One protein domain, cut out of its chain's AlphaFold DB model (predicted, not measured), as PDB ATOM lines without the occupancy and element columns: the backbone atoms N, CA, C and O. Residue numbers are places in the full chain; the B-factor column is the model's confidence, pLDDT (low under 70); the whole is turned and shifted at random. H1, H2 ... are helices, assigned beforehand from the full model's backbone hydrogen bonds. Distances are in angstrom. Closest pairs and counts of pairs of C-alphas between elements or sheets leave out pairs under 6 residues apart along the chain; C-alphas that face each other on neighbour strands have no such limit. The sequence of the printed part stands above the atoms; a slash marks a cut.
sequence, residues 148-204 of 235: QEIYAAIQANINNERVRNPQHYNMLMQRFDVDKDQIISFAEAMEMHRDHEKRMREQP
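Overview. This is residues 148 to 204 of the 235 residues of the protein "EF-hand domain-containing protein" of Candidatus Riflebacteria bacterium HGW-Riflebacteria-1 (UniProt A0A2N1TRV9). Two helices, H1 and H2, form a hairpin, and the first half of a third, H3, packs across its open end; residues 194 to 204 stick out as an arm. The printed part has 57 residues with three named helices, H1, H2, H3 in that order, no named strand, class all helix. It is compact, radius of gyration of the C-alphas 11.5 A, spanning 32 by 23 by 21 A.

Arrangement. H1, residues 148 to 164, touches H2, residues 166 to 176, with residues 158 to 162 alone; the closest C-alphas, Arg 162 and Tyr 169, are 5.3 A apart. This helical hairpin has a steep tilt of 39 degrees, opposite ways. H3, residues 186 to 201, is about perpendicular to H1, 86 degrees, and touches it, closest C-alphas Tyr 151 and Ala 189, 5.9 A. H3 touches H2 at 81 degrees, about perpendicular, closest C-alphas Phe 176 and Glu 188, 5.8 A. Every O i to N i+4 pair is within hydrogen-bond range in H2 and H3, and 12 of 13 in H1.

Along the chain. H1 begins at C-alpha 148 (170.064, 205.104, 152.983) and is 24.0 A long. H2 is 15.3 A. H3, 22.8 A, ends at C-alpha 201 (168.761, 226.912, 147.266).

Size, cuts and confidence. The C-alphas farthest apart, Asp 181 and Pro 204, are 35.9 A apart. The printed part has no cut; no printed residue is under 70 in pLDDT.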
ATOM      1  N   GLN A 148     170.266 205.840 151.735       81.44
ATOM      2  CA  GLN A 148     170.064 205.104 152.983       81.44
ATOM      3  C   GLN A 148     170.560 205.887 154.206       81.44
ATOM      4  O   GLN A 148     169.903 205.873 155.247       81.44
ATOM      5  N   GLU A 149     171.679 206.600 154.093       79.25
ATOM      6  CA  GLU A 149     172.201 207.443 155.175       79.25
ATOM      7  C   GLU A 149     171.332 208.682 155.394       79.25
ATOM      8  O   GLU A 149     171.064 209.045 156.541       79.25
ATOM      9  N   ILE A 150     170.823 209.286 154.315       84.69
ATOM     10  CA  ILE A 150     169.837 210.375 154.394       84.69
ATOM     11  C   ILE A 150     168.586 209.884 155.125       84.69
ATOM     12  O   ILE A 150     168.120 210.533 156.063       84.69
ATOM     13  N   TYR A 151     168.070 208.714 154.746       86.62
ATOM     14  CA  TYR A 151     166.903 208.112 155.383       86.62
ATOM     15  C   TYR A 151     167.121 207.852 156.875       86.62
ATOM     16  O   TYR A 151     166.304 208.267 157.701       86.62
ATOM     17  N   ALA A 152     168.244 207.229 157.240       80.69
ATOM     18  CA  ALA A 152     168.588 206.956 158.632       80.69
ATOM     19  C   ALA A 152     168.710 208.250 159.455       80.69
ATOM     20  O   ALA A 152     168.192 208.328 160.573       80.69
ATOM     21  N   ALA A 153     169.333 209.289 158.893       84.44
ATOM     22  CA  ALA A 153     169.454 210.593 159.538       84.44
ATOM     23  C   ALA A 153     168.085 211.258 159.761       84.44
ATOM     24  O   ALA A 153     167.818 211.791 160.843       84.44
ATOM     25  N   ILE A 154     167.191 211.189 158.770       89.19
ATOM     26  CA  ILE A 154     165.830 211.725 158.869       89.19
ATOM     27  C   ILE A 154     165.028 210.971 159.930       89.19
ATOM     28  O   ILE A 154     164.430 211.610 160.797       89.19
ATOM     29  N   GLN A 155     165.069 209.636 159.939       88.88
ATOM     30  CA  GLN A 155     164.386 208.837 160.960       88.88
ATOM     31  C   GLN A 155     164.894 209.139 162.372       88.88
ATOM     32  O   GLN A 155     164.095 209.304 163.300       88.88
ATOM     33  N   ALA A 156     166.213 209.244 162.551       82.44
ATOM     34  CA  ALA A 156     166.804 209.597 163.836       82.44
ATOM     35  C   ALA A 156     166.321 210.976 164.313       82.44
ATOM     36  O   ALA A 156     165.948 211.135 165.479       82.44
ATOM     37  N   ASN A 157     166.260 211.956 163.407       87.00
ATOM     38  CA  ASN A 157     165.776 213.292 163.732       87.00
ATOM     39  C   ASN A 157     164.280 213.309 164.075       87.00
ATOM     40  O   ASN A 157     163.897 213.896 165.081       87.00
ATOM     41  N   ILE A 158     163.438 212.620 163.301       91.50
ATOM     42  CA  ILE A 158     161.993 212.511 163.560       91.50
ATOM     43  C   ILE A 158     161.731 211.890 164.935       91.50
ATOM     44  O   ILE A 158     160.934 212.414 165.716       91.50
ATOM     45  N   ASN A 159     162.433 210.803 165.268       86.19
ATOM     46  CA  ASN A 159     162.306 210.146 166.567       86.19
ATOM     47  C   ASN A 159     162.716 211.062 167.726       86.19
ATOM     48  O   ASN A 159     162.076 211.045 168.781       86.19
ATOM     49  N   ASN A 160     163.756 211.876 167.529       83.81
ATOM     50  CA  ASN A 160     164.199 212.860 168.511       83.81
ATOM     51  C   ASN A 160     163.189 214.015 168.657       83.81
ATOM     52  O   ASN A 160     162.797 214.357 169.773       83.81
ATOM     53  N   GLU A 161     162.704 214.571 167.545       87.19
ATOM     54  CA  GLU A 161     161.691 215.636 167.521       87.19
ATOM     55  C   GLU A 161     160.377 215.192 168.164       87.19
ATOM     56  O   GLU A 161     159.762 215.970 168.890       87.19
ATOM     57  N   ARG A 162     159.986 213.920 168.016       92.62
ATOM     58  CA  ARG A 162     158.813 213.358 168.702       92.62
ATOM     59  C   ARG A 162     158.872 213.546 170.219       92.62
ATOM     60  O   ARG A 162     157.846 213.791 170.848       92.62
ATOM     61  N   VAL A 163     160.063 213.424 170.806       89.88
ATOM     62  CA  VAL A 163     160.285 213.587 172.251       89.88
ATOM     63  C   VAL A 163     160.522 215.053 172.609       89.88
ATOM     64  O   VAL A 163     159.988 215.546 173.601       89.88
ATOM     65  N   ARG A 164     161.335 215.752 171.813       90.88
ATOM     66  CA  ARG A 164     161.820 217.100 172.121       90.88
ATOM     67  C   ARG A 164     160.794 218.191 171.822       90.88
ATOM     68  O   ARG A 164     160.685 219.139 172.596       90.88
ATOM     69  N   ASN A 165     160.076 218.081 170.708       93.62
ATOM     70  CA  ASN A 165     159.107 219.066 170.239       93.62
ATOM     71  C   ASN A 165     157.923 218.388 169.509       93.62
ATOM     72  O   ASN A 165     157.865 218.361 168.275       93.62
ATOM     73  N   PRO A 166     156.925 217.885 170.260       94.25
ATOM     74  CA  PRO A 166     155.787 217.162 169.688       94.25
ATOM     75  C   PRO A 166     154.959 217.983 168.691       94.25
ATOM     76  O   PRO A 166     154.375 217.427 167.764       94.25
ATOM     77  N   GLN A 167     154.896 219.308 168.862       94.31
ATOM     78  CA  GLN A 167     154.177 220.185 167.932       94.31
ATOM     79  C   GLN A 167     154.840 220.177 166.556       94.31
ATOM     80  O   GLN A 167     154.160 220.053 165.539       94.31
ATOM     81  N   HIS A 168     156.168 220.254 166.535       90.88
ATOM     82  CA  HIS A 168     156.937 220.223 165.305       90.88
ATOM     83  C   HIS A 168     156.901 218.843 164.638       90.88
ATOM     84  O   HIS A 168     156.674 218.756 163.433       90.88
ATOM     85  N   TYR A 169     156.999 217.766 165.421       95.25
ATOM     86  CA  TYR A 169     156.761 216.407 164.932       95.25
ATOM     87  C   TYR A 169     155.397 216.277 164.235       95.25
ATOM     88  O   TYR A 169     155.320 215.778 163.116       95.25
ATOM     89  N   ASN A 170     154.322 216.789 164.841       95.69
ATOM     90  CA  ASN A 170     152.988 216.735 164.236       95.69
ATOM     91  C   ASN A 170     152.907 217.515 162.915       95.69
ATOM     92  O   ASN A 170     152.221 217.072 161.997       95.69
ATOM     93  N   MET A 171     153.607 218.649 162.798       95.00
ATOM     94  CA  MET A 171     153.702 219.388 161.534       95.00
ATOM     95  C   MET A 171     154.444 218.594 160.453       95.00
ATOM     96  O   MET A 171     154.030 218.623 159.296       95.00
ATOM     97  N   LEU A 172     155.519 217.885 160.819       94.12
ATOM     98  CA  LEU A 172     156.240 216.995 159.905       94.12
ATOM     99  C   LEU A 172     155.321 215.882 159.395       94.12
ATOM    100  O   LEU A 172     155.210 215.714 158.184       94.12
ATOM    101  N   MET A 173     154.619 215.188 160.300       96.69
ATOM    102  CA  MET A 173     153.694 214.114 159.924       96.69
ATOM    103  C   MET A 173     152.584 214.651 159.015       96.69
ATOM    104  O   MET A 173     152.403 214.170 157.912       96.69
ATOM    105  N   GLN A 174     151.905 215.741 159.385       96.44
ATOM    106  CA  GLN A 174     150.830 216.301 158.549       96.44
ATOM    107  C   GLN A 174     151.257 216.655 157.121       96.44
ATOM    108  O   GLN A 174     150.409 216.693 156.230       96.44
ATOM    109  N   ARG A 175     152.536 216.982 156.921       96.62
ATOM    110  CA  ARG A 175     153.056 217.414 155.628       96.62
ATOM    111  C   ARG A 175     153.594 216.265 154.783       96.62
ATOM    112  O   ARG A 175     153.428 216.327 153.570       96.62
ATOM    113  N   PHE A 176     154.259 215.292 155.400       97.06
ATOM    114  CA  PHE A 176     155.017 214.268 154.679       97.06
ATOM    115  C   PHE A 176     154.496 212.843 154.875       97.06
ATOM    116  O   PHE A 176     154.824 212.015 154.045       97.06
ATOM    117  N   ASP A 177     153.698 212.568 155.909       97.31
ATOM    118  CA  ASP A 177     153.033 211.274 156.132       97.31
ATOM    119  C   ASP A 177     151.712 211.256 155.337       97.31
ATOM    120  O   ASP A 177     150.654 211.690 155.816       97.31
ATOM    121  N   VAL A 178     151.797 210.878 154.059       97.69
ATOM    122  CA  VAL A 178     150.682 210.977 153.101       97.69
ATOM    123  C   VAL A 178     149.619 209.925 153.400       97.69
ATOM    124  O   VAL A 178     148.418 210.200 153.260       97.69
ATOM    125  N   ASP A 179     150.045 208.733 153.811       97.25
ATOM    126  CA  ASP A 179     149.161 207.611 154.123       97.25
ATOM    127  C   ASP A 179     148.671 207.593 155.585       97.25
ATOM    128  O   ASP A 179     147.664 206.937 155.876       97.25
ATOM    129  N   LYS A 180     149.248 208.436 156.451       96.88
ATOM    130  CA  LYS A 180     148.841 208.686 157.846       96.88
ATOM    131  C   LYS A 180     149.054 207.483 158.754       96.88
ATOM    132  O   LYS A 180     148.288 207.293 159.712       96.88
ATOM    133  N   ASP A 181     150.061 206.670 158.467       97.12
ATOM    134  CA  ASP A 181     150.416 205.512 159.283       97.12
ATOM    135  C   ASP A 181     151.348 205.869 160.463       97.12
ATOM    136  O   ASP A 181     151.608 205.029 161.331       97.12
ATOM    137  N   GLN A 182     151.749 207.144 160.566       94.75
ATOM    138  CA  GLN A 182     152.683 207.692 161.556       94.75
ATOM    139  C   GLN A 182     154.109 207.140 161.432       94.75
ATOM    140  O   GLN A 182     154.890 207.221 162.391       94.75
ATOM    141  N   ILE A 183     154.462 206.591 160.272       93.50
ATOM    142  CA  ILE A 183     155.771 206.046 159.937       93.50
ATOM    143  C   ILE A 183     156.226 206.691 158.628       93.50
ATOM    144  O   ILE A 183     155.782 206.341 157.549       93.50
ATOM    145  N   ILE A 184     157.218 207.583 158.705       95.00
ATOM    146  CA  ILE A 184     157.797 208.158 157.487       95.00
ATOM    147  C   ILE A 184     158.528 207.069 156.701       95.00
ATOM    148  O   ILE A 184     159.591 206.580 157.111       95.00
ATOM    149  N   SER A 185     157.943 206.716 155.562       96.94
ATOM    150  CA  SER A 185     158.500 205.778 154.600       96.94
ATOM    151  C   SER A 185     159.760 206.343 153.939       96.94
ATOM    152  O   SER A 185     160.065 207.538 153.991       96.94
ATOM    153  N   PHE A 186     160.521 205.478 153.268       92.56
ATOM    154  CA  PHE A 186     161.727 205.892 152.547       92.56
ATOM    155  C   PHE A 186     161.439 206.970 151.490       92.56
ATOM    156  O   PHE A 186     162.186 207.941 151.373       92.56
ATOM    157  N   ALA A 187     160.340 206.832 150.743       95.88
ATOM    158  CA  ALA A 187     159.967 207.791 149.707       95.88
ATOM    159  C   ALA A 187     159.636 209.174 150.296       95.88
ATOM    160  O   ALA A 187     160.126 210.185 149.789       95.88
ATOM    161  N   GLU A 188     158.877 209.211 151.392       97.06
ATOM    162  CA  GLU A 188     158.495 210.446 152.091       97.06
ATOM    163  C   GLU A 188     159.706 211.131 152.733       97.06
ATOM    164  O   GLU A 188     159.857 212.350 152.651       97.06
ATOM    165  N   ALA A 189     160.643 210.361 153.293       94.31
ATOM    166  CA  ALA A 189     161.902 210.903 153.797       94.31
ATOM    167  C   ALA A 189     162.748 211.541 152.681       94.31
ATOM    168  O   ALA A 189     163.304 212.627 152.857       94.31
ATOM    169  N   MET A 190     162.828 210.914 151.506       94.38
ATOM    170  CA  MET A 190     163.540 211.513 150.373       94.38
ATOM    171  C   MET A 190     162.832 212.769 149.851       94.38
ATOM    172  O   MET A 190     163.495 213.712 149.414       94.38
ATOM    173  N   GLU A 191     161.503 212.839 149.942       95.50
ATOM    174  CA  GLU A 191     160.750 214.063 149.660       95.50
ATOM    175  C   GLU A 191     161.055 215.175 150.674       95.50
ATOM    176  O   GLU A 191     161.315 216.312 150.269       95.50
ATOM    177  N   MET A 192     161.134 214.855 151.970       94.44
ATOM    178  CA  MET A 192     161.577 215.795 153.008       94.44
ATOM    179  C   MET A 192     162.963 216.369 152.707       94.44
ATOM    180  O   MET A 192     163.177 217.576 152.853       94.44
ATOM    181  N   HIS A 193     163.898 215.517 152.277       91.75
ATOM    182  CA  HIS A 193     165.244 215.941 151.906       91.75
ATOM    183  C   HIS A 193     165.224 216.898 150.708       91.75
ATOM    184  O   HIS A 193     165.767 217.997 150.796       91.75
ATOM    185  N   ARG A 194     164.517 216.543 149.627       93.25
ATOM    186  CA  ARG A 194     164.390 217.397 148.432       93.25
ATOM    187  C   ARG A 194     163.726 218.742 148.743       93.25
ATOM    188  O   ARG A 194     164.184 219.775 148.259       93.25
ATOM    189  N   ASP A 195     162.676 218.759 149.569       93.06
ATOM    190  CA  ASP A 195     162.020 219.998 150.021       93.06
ATOM    191  C   ASP A 195     162.959 220.867 150.869       93.06
ATOM    192  O   ASP A 195     162.905 222.100 150.830       93.06
ATOM    193  N   HIS A 196     163.836 220.245 151.657       88.06
ATOM    194  CA  HIS A 196     164.866 220.965 152.390       88.06
ATOM    195  C   HIS A 196     165.922 221.564 151.461       88.06
ATOM    196  O   HIS A 196     166.161 222.768 151.536       88.06
ATOM    197  N   GLU A 197     166.501 220.770 150.560       85.56
ATOM    198  CA  GLU A 197     167.495 221.246 149.593       85.56
ATOM    199  C   GLU A 197     166.951 222.396 148.743       85.56
ATOM    200  O   GLU A 197     167.627 223.409 148.559       85.56
ATOM    201  N   LYS A 198     165.703 222.282 148.275       91.50
ATOM    202  CA  LYS A 198     165.033 223.341 147.520       91.50
ATOM    203  C   LYS A 198     164.965 224.645 148.317       91.50
ATOM    204  O   LYS A 198     165.348 225.688 147.800       91.50
ATOM    205  N   ARG A 199     164.558 224.588 149.591       85.62
ATOM    206  CA  ARG A 199     164.514 225.775 150.464       85.62
ATOM    207  C   ARG A 199     165.891 226.356 150.753       85.62
ATOM    208  O   ARG A 199     165.997 227.566 150.900       85.62
ATOM    209  N   MET A 200     166.924 225.521 150.836       80.56
ATOM    210  CA  MET A 200     168.300 225.994 151.003       80.56
ATOM    211  C   MET A 200     168.808 226.708 149.744       80.56
ATOM    212  O   MET A 200     169.494 227.715 149.869       80.56
ATOM    213  N   ARG A 201     168.427 226.248 148.544       86.44
ATOM    214  CA  ARG A 201     168.761 226.912 147.266       86.44
ATOM    215  C   ARG A 201     167.981 228.206 147.035       86.44
ATOM    216  O   ARG A 201     168.499 229.128 146.422       86.44
ATOM    217  N   GLU A 202     166.733 228.259 147.490       86.88
ATOM    218  CA  GLU A 202     165.853 229.423 147.324       86.88
ATOM    219  C   GLU A 202     166.092 230.522 148.374       86.88
ATOM    220  O   GLU A 202     165.450 231.571 148.305       86.88
ATOM    221  N   GLN A 203     167.002 230.326 149.339       78.81
ATOM    222  CA  GLN A 203     167.368 231.401 150.259       78.81
ATOM    223  C   GLN A 203     168.093 232.514 149.488       78.81
ATOM    224  O   GLN A 203     169.151 232.263 148.913       78.81
ATOM    225  N   PRO A 204     167.542 233.742 149.454       73.00
ATOM    226  CA  PRO A 204     168.171 234.840 148.742       73.00
ATOM    227  C   PRO A 204     169.519 235.149 149.393       73.00
ATOM    228  O   PRO A 204     169.582 235.467 150.584       73.00
TER     229      PRO A 204